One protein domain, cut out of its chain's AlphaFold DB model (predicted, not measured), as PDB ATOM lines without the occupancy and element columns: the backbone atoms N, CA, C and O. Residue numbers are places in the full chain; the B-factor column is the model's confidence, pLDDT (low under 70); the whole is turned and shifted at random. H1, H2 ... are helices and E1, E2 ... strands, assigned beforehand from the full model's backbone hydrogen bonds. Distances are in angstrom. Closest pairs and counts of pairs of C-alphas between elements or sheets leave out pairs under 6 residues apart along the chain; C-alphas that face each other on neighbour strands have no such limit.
ATOM      1  N   GLU A  31     302.115 145.911 202.929       83.62
ATOM      2  CA  GLU A  31     300.923 145.300 202.335       83.62
ATOM      3  C   GLU A  31     300.013 144.658 203.393       83.62
ATOM      4  O   GLU A  31     298.798 144.863 203.368       83.62
ATOM      5  N   GLU A  32     300.588 143.940 204.360       84.50
ATOM      6  CA  GLU A  32     299.846 143.348 205.479       84.50
ATOM      7  C   GLU A  32     299.244 144.418 206.392       84.50
ATOM      8  O   GLU A  32     298.084 144.299 206.787       84.50
ATOM      9  N   VAL A  33     299.985 145.493 206.684       84.19
ATOM     10  CA  VAL A  33     299.480 146.634 207.469       84.19
ATOM     11  C   VAL A  33     298.251 147.237 206.797       84.19
ATOM     12  O   VAL A  33     297.219 147.424 207.443       84.19
ATOM     13  N   VAL A  34     298.334 147.509 205.492       88.81
ATOM     14  CA  VAL A  34     297.221 148.071 204.714       88.81
ATOM     15  C   VAL A  34     296.029 147.112 204.690       88.81
ATOM     16  O   VAL A  34     294.895 147.542 204.908       88.81
ATOM     17  N   ALA A  35     296.257 145.812 204.480       90.06
ATOM     18  CA  ALA A  35     295.193 144.807 204.495       90.06
ATOM     19  C   ALA A  35     294.476 144.741 205.856       90.06
ATOM     20  O   ALA A  35     293.246 144.724 205.905       90.06
ATOM     21  N   GLN A  36     295.228 144.779 206.959       93.75
ATOM     22  CA  GLN A  36     294.665 144.763 208.310       93.75
ATOM     23  C   GLN A  36     293.918 146.058 208.650       93.75
ATOM     24  O   GLN A  36     292.859 145.999 209.266       93.75
ATOM     25  N   LYS A  37     294.402 147.231 208.214       94.69
ATOM     26  CA  LYS A  37     293.668 148.503 208.361       94.69
ATOM     27  C   LYS A  37     292.338 148.474 207.596       94.69
ATOM     28  O   LYS A  37     291.309 148.868 208.143       94.69
ATOM     29  N   ARG A  38     292.334 147.930 206.373       95.56
ATOM     30  CA  ARG A  38     291.132 147.786 205.527       95.56
ATOM     31  C   ARG A  38     290.049 146.899 206.139       95.56
ATOM     32  O   ARG A  38     288.873 147.155 205.899       95.56
ATOM     33  N   ALA A  39     290.413 145.929 206.981       95.19
ATOM     34  CA  ALA A  39     289.449 145.095 207.707       95.19
ATOM     35  C   ALA A  39     288.464 145.904 208.575       95.19
ATOM     36  O   ALA A  39     287.370 145.432 208.876       95.19
ATOM     37  N   TRP A  40     288.836 147.127 208.966       96.00
ATOM     38  CA  TRP A  40     288.002 148.013 209.775       96.00
ATOM     39  C   TRP A  40     287.046 148.876 208.947       96.00
ATOM     40  O   TRP A  40     286.048 149.358 209.482       96.00
ATOM     41  N   TYR A  41     287.314 149.079 207.654       95.94
ATOM     42  CA  TYR A  41     286.613 150.068 206.828       95.94
ATOM     43  C   TYR A  41     285.090 149.887 206.766       95.94
ATOM     44  O   TYR A  41     284.391 150.894 206.914       95.94
ATOM     45  N   PRO A  42     284.540 148.665 206.621       93.19
ATOM     46  CA  PRO A  42     283.090 148.473 206.626       93.19
ATOM     47  C   PRO A  42     282.439 148.978 207.916       93.19
ATOM     48  O   PRO A  42     281.412 149.653 207.875       93.19
ATOM     49  N   PHE A  43     283.074 148.730 209.063       93.75
ATOM     50  CA  PHE A  43     282.568 149.196 210.349       93.75
ATOM     51  C   PHE A  43     282.765 150.705 210.554       93.75
ATOM     52  O   PHE A  43     281.894 151.377 211.112       93.75
ATOM     53  N   ILE A  44     283.877 151.268 210.077       96.25
ATOM     54  CA  ILE A  44     284.115 152.716 210.120       96.25
ATOM     55  C   ILE A  44     283.054 153.476 209.325       96.25
ATOM     56  O   ILE A  44     282.562 154.495 209.806       96.25
ATOM     57  N   LYS A  45     282.603 152.939 208.187       94.44
ATOM     58  CA  LYS A  45     281.478 153.503 207.432       94.44
ATOM     59  C   LYS A  45     280.198 153.582 208.276       94.44
ATOM     60  O   LYS A  45     279.542 154.619 208.295       94.44
ATOM     61  N   THR A  46     279.880 152.540 209.046       91.88
ATOM     62  CA  THR A  46     278.760 152.575 210.006       91.88
ATOM     63  C   THR A  46     278.978 153.615 211.115       91.88
ATOM     64  O   THR A  46     278.034 154.279 211.543       91.88
ATOM     65  N   CYS A  47     280.218 153.798 211.580       94.75
ATOM     66  CA  CYS A  47     280.545 154.838 212.563       94.75
ATOM     67  C   CYS A  47     280.347 156.250 211.993       94.75
ATOM     68  O   CYS A  47     279.897 157.139 212.712       94.75
ATOM     69  N   GLU A  48     280.641 156.464 210.710       95.06
ATOM     70  CA  GLU A  48     280.378 157.736 210.033       95.06
ATOM     71  C   GLU A  48     278.888 158.036 209.899       95.06
ATOM     72  O   GLU A  48     278.478 159.185 210.052       95.06
ATOM     73  N   GLU A  49     278.057 157.029 209.637       94.44
ATOM     74  CA  GLU A  49     276.600 157.193 209.610       94.44
ATOM     75  C   GLU A  49     276.082 157.683 210.972       94.44
ATOM     76  O   GLU A  49     275.378 158.694 211.031       94.44
ATOM     77  N   LYS A  50     276.532 157.061 212.070       95.62
ATOM     78  CA  LYS A  50     276.214 157.499 213.442       95.62
ATOM     79  C   LYS A  50     276.747 158.898 213.756       95.62
ATOM     80  O   LYS A  50     276.010 159.734 214.281       95.62
ATOM     81  N   LEU A  51     277.986 159.207 213.364       97.06
ATOM     82  CA  LEU A  51     278.537 160.559 213.474       97.06
ATOM     83  C   LEU A  51     277.648 161.578 212.748       97.06
ATOM     84  O   LEU A  51     277.342 162.626 213.308       97.06
ATOM     85  N   ASN A  52     277.207 161.284 211.525       95.69
ATOM     86  CA  ASN A  52     276.348 162.181 210.755       95.69
ATOM     87  C   ASN A  52     274.991 162.414 211.441       95.69
ATOM     88  O   ASN A  52     274.485 163.537 211.432       95.69
ATOM     89  N   GLU A  53     274.395 161.385 212.044       95.38
ATOM     90  CA  GLU A  53     273.169 161.521 212.844       95.38
ATOM     91  C   GLU A  53     273.396 162.402 214.077       95.38
ATOM     92  O   GLU A  53     272.654 163.365 214.307       95.38
ATOM     93  N   LYS A  54     274.470 162.134 214.824       95.31
ATOM     94  CA  LYS A  54     274.840 162.898 216.016       95.31
ATOM     95  C   LYS A  54     275.132 164.360 215.685       95.31
ATOM     96  O   LYS A  54     274.596 165.262 216.326       95.31
ATOM     97  N   ALA A  55     275.913 164.605 214.643       93.88
ATOM     98  CA  ALA A  55     276.280 165.933 214.175       93.88
ATOM     99  C   ALA A  55     275.057 166.750 213.726       93.88
ATOM    100  O   ALA A  55     274.955 167.929 214.068       93.88
ATOM    101  N   LYS A  56     274.082 166.124 213.048       93.56
ATOM    102  CA  LYS A  56     272.794 166.767 212.724       93.56
ATOM    103  C   LYS A  56     272.047 167.193 213.985       93.56
ATOM    104  O   LYS A  56     271.522 168.304 214.022       93.56
ATOM    105  N   SER A  57     272.022 166.346 215.019       92.62
ATOM    106  CA  SER A  57     271.374 166.681 216.297       92.62
ATOM    107  C   SER A  57     272.021 167.882 217.003       92.62
ATOM    108  O   SER A  57     271.340 168.618 217.711       92.62
ATOM    109  N   GLU A  58     273.306 168.134 216.740       91.56
ATOM    110  CA  GLU A  58     274.078 169.261 217.277       91.56
ATOM    111  C   GLU A  58     274.211 170.438 216.292       91.56
ATOM    112  O   GLU A  58     274.982 171.367 216.522       91.56
ATOM    113  N   SER A  59     273.440 170.441 215.196       93.69
ATOM    114  CA  SER A  59     273.466 171.493 214.164       93.69
ATOM    115  C   SER A  59     274.848 171.729 213.529       93.69
ATOM    116  O   SER A  59     275.163 172.846 213.110       93.69
ATOM    117  N   LEU A  60     275.671 170.681 213.442       95.50
ATOM    118  CA  LEU A  60     276.964 170.701 212.763       95.50
ATOM    119  C   LEU A  60     276.785 170.415 211.264       95.50
ATOM    120  O   LEU A  60     276.033 169.522 210.875       95.50
ATOM    121  N   GLN A  61     277.485 171.174 210.422       94.12
ATOM    122  CA  GLN A  61     277.415 171.080 208.957       94.12
ATOM    123  C   GLN A  61     278.812 170.924 208.343       94.12
ATOM    124  O   GLN A  61     279.812 171.188 209.008       94.12
ATOM    125  N   ASP A  62     278.883 170.515 207.073       94.06
ATOM    126  CA  ASP A  62     280.127 170.393 206.294       94.06
ATOM    127  C   ASP A  62     281.239 169.599 207.002       94.06
ATOM    128  O   ASP A  62     282.382 170.050 207.110       94.06
ATOM    129  N   ILE A  63     280.890 168.407 207.496       96.00
ATOM    130  CA  ILE A  63     281.820 167.509 208.190       96.00
ATOM    131  C   ILE A  63     282.963 167.111 207.253       96.00
ATOM    132  O   ILE A  63     282.749 166.552 206.176       96.00
ATOM    133  N   LYS A  64     284.195 167.357 207.696       95.88
ATOM    134  CA  LYS A  64     285.427 166.921 207.037       95.88
ATOM    135  C   LYS A  64     286.264 166.134 208.029       95.88
ATOM    136  O   LYS A  64     286.801 166.706 208.971       95.88
ATOM    137  N   ILE A  65     286.340 164.825 207.815       97.00
ATOM    138  CA  ILE A  65     287.146 163.925 208.642       97.00
ATOM    139  C   ILE A  65     288.626 164.170 208.355       97.00
ATOM    140  O   ILE A  65     289.057 164.087 207.201       97.00
ATOM    141  N   ASP A  66     289.370 164.442 209.423       95.25
ATOM    142  CA  ASP A  66     290.803 164.716 209.407       95.25
ATOM    143  C   ASP A  66     291.603 163.467 209.805       95.25
ATOM    144  O   ASP A  66     292.647 163.185 209.218       95.25
ATOM    145  N   ARG A  67     291.114 162.696 210.789       97.12
ATOM    146  CA  ARG A  67     291.800 161.501 211.297       97.12
ATOM    147  C   ARG A  67     290.825 160.502 211.908       97.12
ATOM    148  O   ARG A  67     289.850 160.889 212.552       97.12
ATOM    149  N   ILE A  68     291.123 159.216 211.744       98.31
ATOM    150  CA  ILE A  68     290.388 158.117 212.372       98.31
ATOM    151  C   ILE A  68     291.389 157.254 213.132       98.31
ATOM    152  O   ILE A  68     292.381 156.804 212.557       98.31
ATOM    153  N   ILE A  69     291.121 157.036 214.419       98.19
ATOM    154  CA  ILE A  69     291.925 156.177 215.289       98.19
ATOM    155  C   ILE A  69     291.041 155.068 215.846       98.19
ATOM    156  O   ILE A  69     289.967 155.323 216.393       98.19
ATOM    157  N   VAL A  70     291.529 153.840 215.750       97.56
ATOM    158  CA  VAL A  70     290.950 152.663 216.391       97.56
ATOM    159  C   VAL A  70     291.822 152.275 217.572       97.56
ATOM    160  O   VAL A  70     293.035 152.129 217.440       97.56
ATOM    161  N   GLU A  71     291.191 152.073 218.720       94.88
ATOM    162  CA  GLU A  71     291.788 151.417 219.873       94.88
ATOM    163  C   GLU A  71     291.111 150.059 220.078       94.88
ATOM    164  O   GLU A  71     289.883 149.983 220.176       94.88
ATOM    165  N   SER A  72     291.896 148.984 220.168       93.12
ATOM    166  CA  SER A  72     291.381 147.638 220.430       93.12
ATOM    167  C   SER A  72     292.200 146.884 221.470       93.12
ATOM    168  O   SER A  72     293.419 146.959 221.487       93.12
ATOM    169  N   VAL A  73     291.545 146.094 222.321       87.56
ATOM    170  CA  VAL A  73     292.227 145.169 223.254       87.56
ATOM    171  C   VAL A  73     292.523 143.802 222.625       87.56
ATOM    172  O   VAL A  73     293.056 142.910 223.282       87.56
ATOM    173  N   LYS A  74     292.130 143.595 221.362       88.00
ATOM    174  CA  LYS A  74     292.362 142.362 220.605       88.00
ATOM    175  C   LYS A  74     293.138 142.678 219.334       88.00
ATOM    176  O   LYS A  74     292.942 143.727 218.728       88.00
ATOM    177  N   TYR A  75     293.972 141.733 218.915       88.50
ATOM    178  CA  TYR A  75     294.564 141.766 217.587       88.50
ATOM    179  C   TYR A  75     293.515 141.285 216.586       88.50
ATOM    180  O   TYR A  75     293.125 140.119 216.633       88.50
ATOM    181  N   LEU A  76     292.995 142.190 215.757       91.19
ATOM    182  CA  LEU A  76     291.928 141.903 214.798       91.19
ATOM    183  C   LEU A  76     292.445 142.235 213.403       91.19
ATOM    184  O   LEU A  76     292.828 143.372 213.130       91.19
ATOM    185  N   THR A  77     292.483 141.224 212.544       89.25
ATOM    186  CA  THR A  77     293.183 141.278 211.253       89.25
ATOM    187  C   THR A  77     292.254 141.098 210.062       89.25
ATOM    188  O   THR A  77     292.629 141.414 208.935       89.25
ATOM    189  N   THR A  78     291.026 140.628 210.300       92.56
ATOM    190  CA  THR A  78     290.009 140.403 209.266       92.56
ATOM    191  C   THR A  78     288.674 141.048 209.632       92.56
ATOM    192  O   THR A  78     288.350 141.221 210.807       92.56
ATOM    193  N   GLU A  79     287.859 141.367 208.624       93.56
ATOM    194  CA  GLU A  79     286.529 141.963 208.825       93.56
ATOM    195  C   GLU A  79     285.631 141.080 209.713       93.56
ATOM    196  O   GLU A  79     284.927 141.572 210.594       93.56
ATOM    197  N   ASN A  80     285.701 139.755 209.545       93.75
ATOM    198  CA  ASN A  80     284.946 138.804 210.364       93.75
ATOM    199  C   ASN A  80     285.331 138.873 211.849       93.75
ATOM    200  O   ASN A  80     284.458 138.804 212.715       93.75
ATOM    201  N   GLU A  81     286.621 139.024 212.155       93.88
ATOM    202  CA  GLU A  81     287.107 139.178 213.532       93.88
ATOM    203  C   GLU A  81     286.650 140.506 214.143       93.88
ATOM    204  O   GLU A  81     286.207 140.531 215.295       93.88
ATOM    205  N   VAL A  82     286.700 141.590 213.363       94.25
ATOM    206  CA  VAL A  82     286.182 142.907 213.758       94.25
ATOM    207  C   VAL A  82     284.690 142.810 214.088       94.25
ATOM    208  O   VAL A  82     284.277 143.151 215.199       94.25
ATOM    209  N   ASN A  83     283.892 142.238 213.183       92.94
ATOM    210  CA  ASN A  83     282.455 142.037 213.369       92.94
ATOM    211  C   ASN A  83     282.137 141.161 214.591       92.94
ATOM    212  O   ASN A  83     281.213 141.459 215.351       92.94
ATOM    213  N   ALA A  84     282.909 140.101 214.837       91.25
ATOM    214  CA  ALA A  84     282.736 139.270 216.025       91.25
ATOM    215  C   ALA A  84     283.014 140.055 217.322       91.25
ATOM    216  O   ALA A  84     282.238 139.971 218.276       91.25
ATOM    217  N   ALA A  85     284.085 140.852 217.358       89.94
ATOM    218  CA  ALA A  85     284.484 141.629 218.535       89.94
ATOM    219  C   ALA A  85     283.543 142.807 218.854       89.94
ATOM    220  O   ALA A  85     283.429 143.209 220.017       89.94
ATOM    221  N   ILE A  86     282.867 143.354 217.841       89.00
ATOM    222  CA  ILE A  86     281.830 144.387 217.981       89.00
ATOM    223  C   ILE A  86     280.582 143.835 218.679       89.00
ATOM    224  O   ILE A  86     279.999 144.506 219.529       89.00
ATOM    225  N   ASN A  87     280.195 142.600 218.361       85.69
ATOM    226  CA  ASN A  87     278.989 141.969 218.901       85.69
ATOM    227  C   ASN A  87     279.188 141.358 220.304       85.69
ATOM    228  O   ASN A  87     278.226 140.949 220.958       85.69
ATOM    229  N   GLU A  88     280.427 141.302 220.797       81.69
ATOM    230  CA  GLU A  88     280.770 140.750 222.109       81.69
ATOM    231  C   GLU A  88     280.586 141.800 223.222       81.69
ATOM    232  O   GLU A  88     281.500 142.567 223.533       81.69
ATOM    233  N   LYS A  89     279.405 141.821 223.859       74.19
ATOM    234  CA  LYS A  89     279.129 142.720 224.996       74.19
ATOM    235  C   LYS A  89     280.067 142.445 226.172       74.19
ATOM    236  O   LYS A  89     280.146 141.318 226.661       74.19
ATOM    237  N   LYS A  90     280.714 143.494 226.685       67.19
ATOM    238  CA  LYS A  90     281.583 143.433 227.866       67.19
ATOM    239  C   LYS A  90     281.449 144.675 228.728       67.19
ATOM    240  O   LYS A  90     281.201 145.765 228.231       67.19
ATOM    241  N   PHE A  91     281.700 144.500 230.023       51.47
ATOM    242  CA  PHE A  91     281.772 145.613 230.969       51.47
ATOM    243  C   PHE A  91     282.899 146.599 230.613       51.47
ATOM    244  O   PHE A  91     282.695 147.807 230.665       51.47
ATOM    245  N   VAL A  92     284.062 146.085 230.192       61.91
ATOM    246  CA  VAL A  92     285.148 146.887 229.611       61.91
ATOM    247  C   VAL A  92     285.084 146.751 228.086       61.91
ATOM    248  O   VAL A  92     285.163 145.620 227.596       61.91
ATOM    249  N   PRO A  93     284.927 147.850 227.328       68.06
ATOM    250  CA  PRO A  93     284.786 147.787 225.877       68.06
ATOM    251  C   PRO A  93     286.075 147.276 225.225       68.06
ATOM    252  O   PRO A  93     287.175 147.710 225.569       68.06
ATOM    253  N   ASN A  94     285.937 146.357 224.264       82.44
ATOM    254  CA  ASN A  94     287.084 145.822 223.528       82.44
ATOM    255  C   ASN A  94     287.544 146.752 222.393       82.44
ATOM    256  O   ASN A  94     288.645 146.557 221.884       82.44
ATOM    257  N   ILE A  95     286.687 147.676 221.939       92.88
ATOM    258  CA  ILE A  95     286.937 148.564 220.797       92.88
ATOM    259  C   ILE A  95     286.455 149.970 221.150       92.88
ATOM    260  O   ILE A  95     285.342 150.135 221.650       92.88
ATOM    261  N   THR A  96     287.277 150.970 220.849       94.00
ATOM    262  CA  THR A  96     286.890 152.382 220.856       94.00
ATOM    263  C   THR A  96     287.335 153.026 219.549       94.00
ATOM    264  O   THR A  96     288.491 152.892 219.153       94.00
ATOM    265  N   ILE A  97     286.419 153.714 218.873       97.50
ATOM    266  CA  ILE A  97     286.693 154.462 217.643       97.50
ATOM    267  C   ILE A  97     286.714 155.944 217.973       97.50
ATOM    268  O   ILE A  97     285.816 156.433 218.656       97.50
ATOM    269  N   TYR A  98     287.710 156.651 217.453       98.00
ATOM    270  CA  TYR A  98     287.810 158.099 217.503       98.00
ATOM    271  C   TYR A  98     287.811 158.660 216.084       98.00
ATOM    272  O   TYR A  98     288.610 158.236 215.251       98.00
ATOM    273  N   ILE A  99     286.950 159.640 215.825       98.31
ATOM    274  CA  ILE A  99     286.927 160.404 214.576       98.31
ATOM    275  C   ILE A  99     287.185 161.865 214.925       98.31
ATOM    276  O   ILE A  99     286.382 162.500 215.612       98.31
ATOM    277  N   HIS A 100     288.309 162.394 214.453       98.06
ATOM    278  CA  HIS A 100     288.621 163.817 214.516       98.06
ATOM    279  C   HIS A 100     288.220 164.468 213.202       98.06
ATOM    280  O   HIS A 100     288.560 163.980 212.121       98.06
ATOM    281  N   PHE A 101     287.439 165.537 213.292       98.00
ATOM    282  CA  PHE A 101     286.866 166.190 212.126       98.00
ATOM    283  C   PHE A 101     286.669 167.681 212.361       98.00
ATOM    284  O   PHE A 101     286.509 168.142 213.494       98.00
ATOM    285  N   SER A 102     286.608 168.432 211.268       97.38
ATOM    286  CA  SER A 102     286.150 169.815 211.262       97.38
ATOM    287  C   SER A 102     284.706 169.915 210.777       97.38
ATOM    288  O   SER A 102     284.273 169.159 209.910       97.38
ATOM    289  N   ALA A 103     283.946 170.840 211.360       97.06
ATOM    290  CA  ALA A 103     282.568 171.131 210.975       97.06
ATOM    291  C   ALA A 103     282.225 172.605 211.219       97.06
ATOM    292  O   ALA A 103     282.837 173.284 212.052       97.06
ATOM    293  N   ILE A 104     281.218 173.096 210.504       93.94
ATOM    294  CA  ILE A 104     280.645 174.424 210.693       93.94
ATOM    295  C   ILE A 104     279.575 174.346 211.780       93.94
ATOM    296  O   ILE A 104     278.594 173.619 211.646       93.94
ATOM    297  N   HIS A 105     279.748 175.139 212.836       89.56
ATOM    298  CA  HIS A 105     278.733 175.381 213.856       89.56
ATOM    299  C   HIS A 105     278.475 176.882 213.939       89.56
ATOM    300  O   HIS A 105     279.394 177.642 214.247       89.56
ATOM    301  N   ILE A 106     277.241 177.308 213.635       78.62
ATOM    302  CA  ILE A 106     276.805 178.715 213.682       78.62
ATOM    303  C   ILE A 106     277.869 179.621 213.030       78.62
ATOM    304  O   ILE A 106     278.508 180.432 213.690       78.62
ATOM    305  N   VAL A 107     278.124 179.392 211.736       83.50
ATOM    306  CA  VAL A 107     279.089 180.100 210.861       83.50
ATOM    307  C   VAL A 107     280.589 179.952 211.168       83.50
ATOM    308  O   VAL A 107     281.405 180.430 210.381       83.50
ATOM    309  N   LYS A 108     280.992 179.267 212.245       90.94
ATOM    310  CA  LYS A 108     282.409 179.046 212.580       90.94
ATOM    311  C   LYS A 108     282.839 177.612 212.279       90.94
ATOM    312  O   LYS A 108     282.238 176.667 212.782       90.94
ATOM    313  N   VAL A 109     283.942 177.456 211.545       93.81
ATOM    314  CA  VAL A 109     284.635 176.164 211.434       93.81
ATOM    315  C   VAL A 109     285.327 175.868 212.763       93.81
ATOM    316  O   VAL A 109     286.150 176.656 213.231       93.81
ATOM    317  N   SER A 110     284.971 174.749 213.382       94.12
ATOM    318  CA  SER A 110     285.594 174.235 214.603       94.12
ATOM    319  C   SER A 110     285.930 172.761 214.423       94.12
ATOM    320  O   SER A 110     285.380 172.100 213.543       94.12
ATOM    321  N   LYS A 111     286.836 172.253 215.254       96.38
ATOM    322  CA  LYS A 111     287.238 170.851 215.256       96.38
ATOM    323  C   LYS A 111     286.661 170.115 216.454       96.38
ATOM    324  O   LYS A 111     286.492 170.681 217.540       96.38
ATOM    325  N   TYR A 112     286.362 168.849 216.232       97.50
ATOM    326  CA  TYR A 112     285.623 168.001 217.145       97.50
ATOM    327  C   TYR A 112     286.219 166.600 217.167       97.50
ATOM    328  O   TYR A 112     286.850 166.155 216.210       97.50
ATOM    329  N   ILE A 113     285.993 165.912 218.279       97.75
ATOM    330  CA  ILE A 113     286.323 164.507 218.477       97.75
ATOM    331  C   ILE A 113     285.014 163.787 218.767       97.75
ATOM    332  O   ILE A 113     284.342 164.069 219.764       97.75
ATOM    333  N   TYR A 114     284.657 162.869 217.879       98.06
ATOM    334  CA  TYR A 114     283.584 161.911 218.084       98.06
ATOM    335  C   TYR A 114     284.170 160.583 218.542       98.06
ATOM    336  O   TYR A 114     285.193 160.138 218.018       98.06
ATOM    337  N   THR A 115     283.518 159.948 219.512       96.25
ATOM    338  CA  THR A 115     283.920 158.646 220.037       96.25
ATOM    339  C   THR A 115     282.755 157.687 220.031       96.25
ATOM    340  O   THR A 115     281.665 158.056 220.461       96.25
ATOM    341  N   TYR A 116     283.015 156.446 219.620       95.62
ATOM    342  CA  TYR A 116     282.029 155.373 219.618       95.62
ATOM    343  C   TYR A 116     282.603 154.060 220.165       95.62
ATOM    344  O   TYR A 116     283.689 153.627 219.777       95.62
ATOM    345  N   MET A 117     281.859 153.427 221.073       93.19
ATOM    346  CA  MET A 117     282.147 152.117 221.666       93.19
ATOM    347  C   MET A 117     280.986 151.167 221.339       93.19
ATOM    348  O   MET A 117     279.969 151.160 222.046       93.19
ATOM    349  N   PRO A 118     281.099 150.364 220.271       89.69
ATOM    350  CA  PRO A 118     279.957 149.651 219.708       89.69
ATOM    351  C   PRO A 118     279.374 148.572 220.617       89.69
ATOM    352  O   PRO A 118     278.164 148.370 220.619       89.69
ATOM    353  N   GLN A 119     280.199 147.913 221.438       86.75
ATOM    354  CA  GLN A 119     279.741 146.848 222.341       86.75
ATOM    355  C   GLN A 119     278.686 147.337 223.339       86.75
ATOM    356  O   GLN A 119     277.864 146.554 223.820       86.75
ATOM    357  N   ASN A 120     278.730 148.633 223.651       83.31
ATOM    358  CA  ASN A 120     277.878 149.280 224.637       83.31
ATOM    359  C   ASN A 120     276.892 150.267 223.999       83.31
ATOM    360  O   ASN A 120     276.161 150.919 224.740       83.31
ATOM    361  N   ASP A 121     276.890 150.385 222.662       87.56
ATOM    362  CA  ASP A 121     276.176 151.425 221.903       87.56
ATOM    363  C   ASP A 121     276.364 152.821 222.523       87.56
ATOM    364  O   ASP A 121     275.425 153.582 222.742       87.56
ATOM    365  N   TYR A 122     277.609 153.118 222.897       87.00
ATOM    366  CA  TYR A 122     277.963 154.339 223.604       87.00
ATOM    367  C   TYR A 122     278.678 155.300 222.664       87.00
ATOM    368  O   TYR A 122     279.715 154.950 222.099       87.00
ATOM    369  N   GLU A 123     278.155 156.517 222.533       93.81
ATOM    370  CA  GLU A 123     278.743 157.572 221.711       93.81
ATOM    371  C   GLU A 123     278.831 158.915 222.440       93.81
ATOM    372  O   GLU A 123     277.982 159.248 223.266       93.81
ATOM    373  N   ASN A 124     279.841 159.715 222.094       92.44
ATOM    374  CA  ASN A 124     279.960 161.109 222.514       92.44
ATOM    375  C   ASN A 124     280.570 161.977 221.420       92.44
ATOM    376  O   ASN A 124     281.319 161.500 220.570       92.44
ATOM    377  N   LEU A 125     280.318 163.281 221.523       96.00
ATOM    378  CA  LEU A 125     280.897 164.308 220.673       96.00
ATOM    379  C   LEU A 125     281.400 165.451 221.560       96.00
ATOM    380  O   LEU A 125     280.677 165.948 222.423       96.00
ATOM    381  N   TYR A 126     282.657 165.847 221.371       93.38
ATOM    382  CA  TYR A 126     283.274 166.955 222.097       93.38
ATOM    383  C   TYR A 126     284.002 167.899 221.147       93.38
ATOM    384  O   TYR A 126     284.562 167.476 220.139       93.38
ATOM    385  N   ASN A 127     284.055 169.185 221.492       93.44
ATOM    386  CA  ASN A 127     285.001 170.108 220.865       93.44
ATOM    387  C   ASN A 127     286.442 169.673 221.188       93.44
ATOM    388  O   ASN A 127     286.704 169.258 222.316       93.44
ATOM    389  N   GLU A 128     287.381 169.802 220.246       89.12
ATOM    390  CA  GLU A 128     288.774 169.359 220.453       89.12
ATOM    391  C   GLU A 128     289.499 170.098 221.589       89.12
ATOM    392  O   GLU A 128     290.472 169.595 222.136       89.12
ATOM    393  N   THR A 129     289.028 171.293 221.952       87.62
ATOM    394  CA  THR A 129     289.586 172.090 223.056       87.62
ATOM    395  C   THR A 129     288.966 171.752 224.413       87.62
ATOM    396  O   THR A 129     289.335 172.331 225.433       87.62
ATOM    397  N   SER A 130     288.007 170.824 224.441       84.75
ATOM    398  CA  SER A 130     287.365 170.367 225.669       84.75
ATOM    399  C   SER A 130     288.371 169.682 226.591       84.75
ATOM    400  O   SER A 130     289.176 168.863 226.158       84.75
ATOM    401  N   SER A 131     288.259 169.932 227.895       74.62
ATOM    402  CA  SER A 131     289.016 169.222 228.934       74.62
ATOM    403  C   SER A 131     288.466 167.819 229.238       74.62
ATOM    404  O   SER A 131     288.859 167.195 230.225       74.62
ATOM    405  N   ASN A 132     287.528 167.312 228.429       87.00
ATOM    406  CA  ASN A 132     286.946 165.988 228.617       87.00
ATOM    407  C   ASN A 132     287.999 164.882 228.430       87.00
ATOM    408  O   ASN A 132     288.817 164.925 227.512       87.00
ATOM    409  N   LEU A 133     287.918 163.841 229.260       66.06
ATOM    410  CA  LEU A 133     288.827 162.693 229.211       66.06
ATOM    411  C   LEU A 133     288.874 162.027 227.829       66.06
ATOM    412  O   LEU A 133     289.928 161.581 227.404       66.06
ATOM    413  N   THR A 134     287.762 162.004 227.099       81.44
ATOM    414  CA  THR A 134     287.693 161.446 225.741       81.44
ATOM    415  C   THR A 134     288.646 162.160 224.782       81.44
ATOM    416  O   THR A 134     289.331 161.511 223.994       81.44
ATOM    417  N   VAL A 135     288.743 163.488 224.894       80.19
ATOM    418  CA  VAL A 135     289.672 164.315 224.112       80.19
ATOM    419  C   VAL A 135     291.117 164.047 224.533       80.19
ATOM    420  O   VAL A 135     291.986 163.864 223.685       80.19
ATOM    421  N   SER A 136     291.371 163.946 225.842       72.25
ATOM    422  CA  SER A 136     292.693 163.586 226.371       72.25
ATOM    423  C   SER A 136     293.150 162.203 225.895       72.25
ATOM    424  O   SER A 136     294.307 162.037 225.512       72.25
ATOM    425  N   ASN A 137     292.248 161.218 225.885       84.19
ATOM    426  CA  ASN A 137     292.532 159.860 225.428       84.19
ATOM    427  C   ASN A 137     292.832 159.841 223.928       84.19
ATOM    428  O   ASN A 137     293.826 159.250 223.525       84.19
ATOM    429  N   TYR A 138     292.045 160.552 223.112       93.12
ATOM    430  CA  TYR A 138     292.349 160.726 221.690       93.12
ATOM    431  C   TYR A 138     293.750 161.317 221.476       93.12
ATOM    432  O   TYR A 138     294.534 160.762 220.711       93.12
ATOM    433  N   ASN A 139     294.095 162.399 222.184       87.25
ATOM    434  CA  ASN A 139     295.408 163.038 222.062       87.25
ATOM    435  C   ASN A 139     296.546 162.103 222.493       87.25
ATOM    436  O   ASN A 139     297.591 162.079 221.847       87.25
ATOM    437  N   THR A 140     296.329 161.305 223.542       85.69
ATOM    438  CA  THR A 140     297.283 160.285 224.001       85.69
ATOM    439  C   THR A 140     297.477 159.212 222.934       85.69
ATOM    440  O   THR A 140     298.603 158.934 222.541       85.69
ATOM    441  N   ASN A 141     296.385 158.664 222.392       91.12
ATOM    442  CA  ASN A 141     296.437 157.672 221.319       91.12
ATOM    443  C   ASN A 141     297.136 158.244 220.075       91.12
ATOM    444  O   ASN A 141     297.921 157.555 219.432       91.12
ATOM    445  N   ASN A 142     296.898 159.518 219.758       90.88
ATOM    446  CA  ASN A 142     297.548 160.214 218.655       90.88
ATOM    447  C   ASN A 142     299.062 160.401 218.863       90.88
ATOM    448  O   ASN A 142     299.833 160.193 217.927       90.88
ATOM    449  N   SER A 143     299.482 160.773 220.076       83.75
ATOM    450  CA  SER A 143     300.894 160.872 220.479       83.75
ATOM    451  C   SER A 143     301.582 159.502 220.386       83.75
ATOM    452  O   SER A 143     302.599 159.383 219.702       83.75
ATOM    453  N   ILE A 144     300.943 158.437 220.889       82.88
ATOM    454  CA  ILE A 144     301.427 157.055 220.739       82.88
ATOM    455  C   ILE A 144     301.596 156.691 219.255       82.88
ATOM    456  O   ILE A 144     302.642 156.207 218.837       82.88
ATOM    457  N   LEU A 145     300.595 156.953 218.418       86.62
ATOM    458  CA  LEU A 145     300.679 156.663 216.981       86.62
ATOM    459  C   LEU A 145     301.776 157.460 216.263       86.62
ATOM    460  O   LEU A 145     302.279 157.003 215.241       86.62
ATOM    461  N   SER A 146     302.176 158.604 216.820       83.00
ATOM    462  CA  SER A 146     303.279 159.435 216.323       83.00
ATOM    463  C   SER A 146     304.656 158.996 216.846       83.00
ATOM    464  O   SER A 146     305.660 159.616 216.505       83.00
ATOM    465  N   GLY A 147     304.718 157.949 217.675       68.44
ATOM    466  CA  GLY A 147     305.961 157.423 218.246       68.44
ATOM    467  C   GLY A 147     306.367 158.046 219.581       68.44
ATOM    468  O   GLY A 147     307.437 157.733 220.096       68.44
ATOM    469  N   ASP A 148     305.527 158.903 220.161       77.38
ATOM    470  CA  ASP A 148     305.757 159.512 221.470       77.38
ATOM    471  C   ASP A 148     305.249 158.572 222.576       77.38
ATOM    472  O   ASP A 148     304.185 158.744 223.170       77.38
ATOM    473  N   PHE A 149     305.988 157.481 222.782       75.06
ATOM    474  CA  PHE A 149     305.687 156.458 223.780       75.06
ATOM    475  C   PHE A 149     306.950 155.853 224.389       75.06
ATOM    476  O   PHE A 149     308.040 155.956 223.833       75.06
ATOM    477  N   ASP A 150     306.789 155.142 225.509       70.31
ATOM    478  CA  ASP A 150     307.851 154.292 226.050       70.31
ATOM    479  C   ASP A 150     307.962 153.002 225.210       70.31
ATOM    480  O   ASP A 150     307.052 152.158 225.246       70.31
ATOM    481  N   PRO A 151     309.066 152.799 224.467       66.06
ATOM    482  CA  PRO A 151     309.253 151.612 223.636       66.06
ATOM    483  C   PRO A 151     309.408 150.325 224.464       66.06
ATOM    484  O   PRO A 151     309.417 149.227 223.916       66.06
ATOM    485  N   SER A 152     309.518 150.424 225.794       67.62
ATOM    486  CA  SER A 152     309.485 149.273 226.703       67.62
ATOM    487  C   SER A 152     308.133 148.570 226.720       67.62
ATOM    488  O   SER A 152     308.074 147.385 227.046       67.62
ATOM    489  N   PHE A 153     307.064 149.300 226.398       72.94
ATOM    490  CA  PHE A 153     305.703 148.778 226.391       72.94
ATOM    491  C   PHE A 153     305.063 148.867 225.011       72.94
ATOM    492  O   PHE A 153     304.255 148.003 224.688       72.94
ATOM    493  N   CYS A 154     305.445 149.841 224.187       76.62
ATOM    494  CA  CYS A 154     304.881 150.058 222.861       76.62
ATOM    495  C   CYS A 154     305.822 149.600 221.738       76.62
ATOM    496  O   CYS A 154     307.037 149.764 221.804       76.62
ATOM    497  N   THR A 155     305.264 149.045 220.669       79.62
ATOM    498  CA  THR A 155     306.000 148.602 219.484       79.62
ATOM    499  C   THR A 155     305.181 148.907 218.242       79.62
ATOM    500  O   THR A 155     303.994 148.585 218.188       79.62
ATOM    501  N   PHE A 156     305.804 149.507 217.229       82.38
ATOM    502  CA  PHE A 156     305.181 149.623 215.915       82.38
ATOM    503  C   PHE A 156     305.091 148.241 215.266       82.38
ATOM    504  O   PHE A 156     306.101 147.575 215.058       82.38
ATOM    505  N   LEU A 157     303.874 147.825 214.932       78.94
ATOM    506  CA  LEU A 157     303.610 146.687 214.054       78.94
ATOM    507  C   LEU A 157     303.719 147.090 212.581       78.94
ATOM    508  O   LEU A 157     303.899 146.235 211.722       78.94
ATOM    509  N   GLY A 158     303.586 148.385 212.300       80.06
ATOM    510  CA  GLY A 158     303.626 148.983 210.975       80.06
ATOM    511  C   GLY A 158     303.396 150.489 211.044       80.06
ATOM    512  O   GLY A 158     303.253 151.048 212.133       80.06
ATOM    513  N   ASP A 159     303.333 151.138 209.883       84.25
ATOM    514  CA  ASP A 159     303.071 152.576 209.790       84.25
ATOM    515  C   ASP A 159     301.765 152.955 210.509       84.25
ATOM    516  O   ASP A 159     300.702 152.403 210.211       84.25
ATOM    517  N   GLU A 160     301.863 153.843 211.502       89.62
ATOM    518  CA  GLU A 160     300.789 154.222 212.433       89.62
ATOM    519  C   GLU A 160     299.919 153.034 212.912       89.62
ATOM    520  O   GLU A 160     298.686 153.104 212.969       89.62
ATOM    521  N   TYR A 161     300.570 151.912 213.235       89.00
ATOM    522  CA  TYR A 161     299.964 150.740 213.856       89.00
ATOM    523  C   TYR A 161     300.849 150.305 215.023       89.00
ATOM    524  O   TYR A 161     301.942 149.783 214.824       89.00
ATOM    525  N   VAL A 162     300.389 150.539 216.250       87.69
ATOM    526  CA  VAL A 162     301.165 150.328 217.475       87.69
ATOM    527  C   VAL A 162     300.493 149.290 218.360       87.69
ATOM    528  O   VAL A 162     299.297 149.373 218.631       87.69
ATOM    529  N   TYR A 163     301.275 148.344 218.868       90.25
ATOM    530  CA  TYR A 163     300.893 147.485 219.980       90.25
ATOM    531  C   TYR A 163     301.511 148.005 221.275       90.25
ATOM    532  O   TYR A 163     302.719 148.191 221.349       90.25
ATOM    533  N   ASN A 164     300.698 148.205 222.304       85.19
ATOM    534  CA  ASN A 164     301.124 148.509 223.660       85.19
ATOM    535  C   ASN A 164     300.850 147.307 224.560       85.19
ATOM    536  O   ASN A 164     299.703 146.976 224.832       85.19
ATOM    537  N   SER A 165     301.908 146.671 225.034       76.81
ATOM    538  CA  SER A 165     301.887 145.523 225.938       76.81
ATOM    539  C   SER A 165     301.490 145.859 227.382       76.81
ATOM    540  O   SER A 165     301.223 144.942 228.160       76.81
ATOM    541  N   ALA A 166     301.398 147.139 227.759       67.50
ATOM    542  CA  ALA A 166     300.893 147.529 229.072       67.50
ATOM    543  C   ALA A 166     299.407 147.153 229.238       67.50
ATOM    544  O   ALA A 166     298.638 147.104 228.277       67.50
ATOM    545  N   LEU A 167     298.984 146.915 230.487       53.62
ATOM    546  CA  LEU A 167     297.572 146.764 230.874       53.62
ATOM    547  C   LEU A 167     296.774 145.749 230.020       53.62
ATOM    548  O   LEU A 167     295.661 146.032 229.585       53.62
ATOM    549  N   SER A 168     297.301 144.531 229.852       58.31
ATOM    550  CA  SER A 168     296.695 143.415 229.085       58.31
ATOM    551  C   SER A 168     296.743 143.531 227.555       58.31
ATOM    552  O   SER A 168     296.172 142.676 226.880       58.31
ATOM    553  N   GLY A 169     297.462 144.513 227.006       77.31
ATOM    554  CA  GLY A 169     297.652 144.644 225.565       77.31
ATOM    555  C   GLY A 169     296.597 145.530 224.900       77.31
ATOM    556  O   GLY A 169     295.397 145.289 225.028       77.31
ATOM    557  N   ARG A 170     297.042 146.537 224.149       90.00
ATOM    558  CA  ARG A 170     296.197 147.415 223.332       90.00
ATOM    559  C   ARG A 170     296.818 147.644 221.965       90.00
ATOM    560  O   ARG A 170     298.030 147.735 221.836       90.00
ATOM    561  N   TYR A 171     295.973 147.757 220.959       93.31
ATOM    562  CA  TYR A 171     296.319 148.042 219.580       93.31
ATOM    563  C   TYR A 171     295.769 149.419 219.237       93.31
ATOM    564  O   TYR A 171     294.569 149.654 219.382       93.31
ATOM    565  N   TYR A 172     296.646 150.311 218.798       94.94
ATOM    566  CA  TYR A 172     296.306 151.634 218.294       94.94
ATOM    567  C   TYR A 172     296.547 151.640 216.794       94.94
ATOM    568  O   TYR A 172     297.631 151.276 216.338       94.94
ATOM    569  N   ILE A 173     295.542 152.045 216.029       96.81
ATOM    570  CA  ILE A 173     295.576 151.988 214.569       96.81
ATOM    571  C   ILE A 173     295.086 153.327 214.034       96.81
ATOM    572  O   ILE A 173     293.927 153.681 214.254       96.81
ATOM    573  N   ALA A 174     295.940 154.070 213.330       96.69
ATOM    574  CA  ALA A 174     295.486 155.196 212.517       96.69
ATOM    575  C   ALA A 174     295.134 154.693 211.116       96.69
ATOM    576  O   ALA A 174     295.918 153.971 210.490       96.69
ATOM    577  N   LEU A 175     293.960 155.068 210.616       96.06
ATOM    578  CA  LEU A 175     293.546 154.711 209.261       96.06
ATOM    579  C   LEU A 175     293.979 155.786 208.265       96.06
ATOM    580  O   LEU A 175     293.834 156.981 208.529       96.06
ATOM    581  N   ASP A 176     294.459 155.352 207.101       92.69
ATOM    582  CA  ASP A 176     294.744 156.251 205.986       92.69
ATOM    583  C   ASP A 176     293.418 156.701 205.357       92.69
ATOM    584  O   ASP A 176     292.656 155.902 204.809       92.69
ATOM    585  N   ILE A 177     293.129 157.998 205.449       94.12
ATOM    586  CA  ILE A 177     291.869 158.580 204.976       94.12
ATOM    587  C   ILE A 177     291.737 158.507 203.449       94.12
ATOM    588  O   ILE A 177     290.620 158.382 202.942       94.12
ATOM    589  N   ALA A 178     292.839 158.608 202.702       92.31
ATOM    590  CA  ALA A 178     292.817 158.520 201.247       92.31
ATOM    591  C   ALA A 178     292.567 157.076 200.800       92.31
ATOM    592  O   ALA A 178     291.709 156.843 199.945       92.31
ATOM    593  N   ASP A 179     293.250 156.109 201.416       93.44
ATOM    594  CA  ASP A 179     293.020 154.685 201.169       93.44
ATOM    595  C   ASP A 179     291.588 154.279 201.525       93.44
ATOM    596  O   ASP A 179     290.898 153.666 200.712       93.44
ATOM    597  N   TYR A 180     291.109 154.692 202.701       94.44
ATOM    598  CA  TYR A 180     289.742 154.452 203.148       94.44
ATOM    599  C   TYR A 180     288.706 154.986 202.157       94.44
ATOM    600  O   TYR A 180     287.845 154.227 201.708       94.44
ATOM    601  N   LYS A 181     288.820 156.258 201.747       92.12
ATOM    602  CA  LYS A 181     287.906 156.872 200.770       92.12
ATOM    603  C   LYS A 181     287.925 156.141 199.428       92.12
ATOM    604  O   LYS A 181     286.866 155.866 198.869       92.12
ATOM    605  N   ASN A 182     289.104 155.770 198.934       92.25
ATOM    606  CA  ASN A 182     289.228 155.010 197.689       92.25
ATOM    607  C   ASN A 182     288.595 153.616 197.806       92.25
ATOM    608  O   ASN A 182     287.920 153.158 196.882       92.25
TER     609      ASN A 182
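This is residues 31 to 182 of the 437 residues of an uncharacterized protein of Faecalibacterium prausnitzii (UniProt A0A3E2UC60). One twisted sheet of seven strands curls round helix H4 on one face, while the long helix H2 lies slantwise over the opposite face, with short H1 on that same face toward the E5 edge. It makes three layers, helices on both faces of a sheet; two further short helices, H3 and H5, only graze the sheet. The sheet's order is E4, E3, E2, E1, E7, E6, E5, antiparallel throughout, and the class is mixed, helices and strands. The printed part has 152 residues, with five named helices and seven named strands in the order H1 H2 E1 H3 E2 E3 E4 H4 E5 E6 E7 H5. It is compact, with a radius of gyration of the C-alphas of 15.1 A and spans of 45 by 35 by 31 A.

Start with E1, residues 61 to 72, an inner strand that bends by 62 degrees at residue 66. On one side of it look for the meander E2, residues 95 to 105, E3, residues 108 to 117, and E4, residues 122 to 127, each strand the antiparallel neighbour of the one before. On its other side is the meander E5, residues 154 to 158, E6, residues 161 to 164, and E7, residues 170 to 175, where E7 is the neighbour of E1. Read these pairs within hydrogen-bond range: N 98 and O 69 at 2.8 A for E2 and E1, N 101 and O 112 at 3.0 A for E3 and E2, and N 115 and O 124 at 2.9 A for E4 and E3. Toward the other edge, find N 70 and O 173 at 2.8 A for E1 and E7, N 164 and O 170 at 2.7 A for E7 and E6, and N 155 and O 163 at 2.8 A for E6 and E5. The sheet curls round H4, residues 133 to 145; its closest C-alphas to E7 are Asn 141 and Tyr 172, 6.8 A apart, and to E3 Val 135 and Ile 113, 6.6 A. On the opposite face H2, residues 41 to 57, has a height over the sheet of 7.8 A and stands at 44 degrees to E2 on the local plane; its closest C-alphas to E3 are Leu 51 and Tyr 114, 7.0 A. H1, residues 31 to 38, is on the same face as H2, and its closest C-alphas to E5 are Val 33 and Gly 158, 5.9 A. H3, residues 79 to 87, only grazes the sheet with residues 82 to 86; its closest C-alphas to E2 are Ile 86 and Ile 95, 7.2 A. H5, residues 177 to 182, only grazes it with residues 177 to 180, and the C-alphas of Tyr 180 and Tyr 41 of H2, the closest, are 6.5 A apart: close but not clearly touching. In H1, H2, H3, H4 and H5 every O i to N i+4 pair is within hydrogen-bond range.

Find C-alpha 31 at (300.923, 145.300, 202.335), where H1 begins. H2 runs 24.5 A from C-alpha 41 at (286.613, 150.068, 206.828). E1, E2 and E3 measure 29.6, 28.9 and 28.4 A from first to last C-alpha, and H4 18.1 A. H5 ends at C-alpha 182, (289.228, 155.010, 197.689).

Look to Val 107 and Ser 152 for the two C-alphas farthest apart, 46.1 A. The printed part has no cut, and no link is long. Mean pLDDT of the printed part is 88.4; it is under 70 at residues 90 to 93, 133, 147, 151 to 152 and 166 to 168.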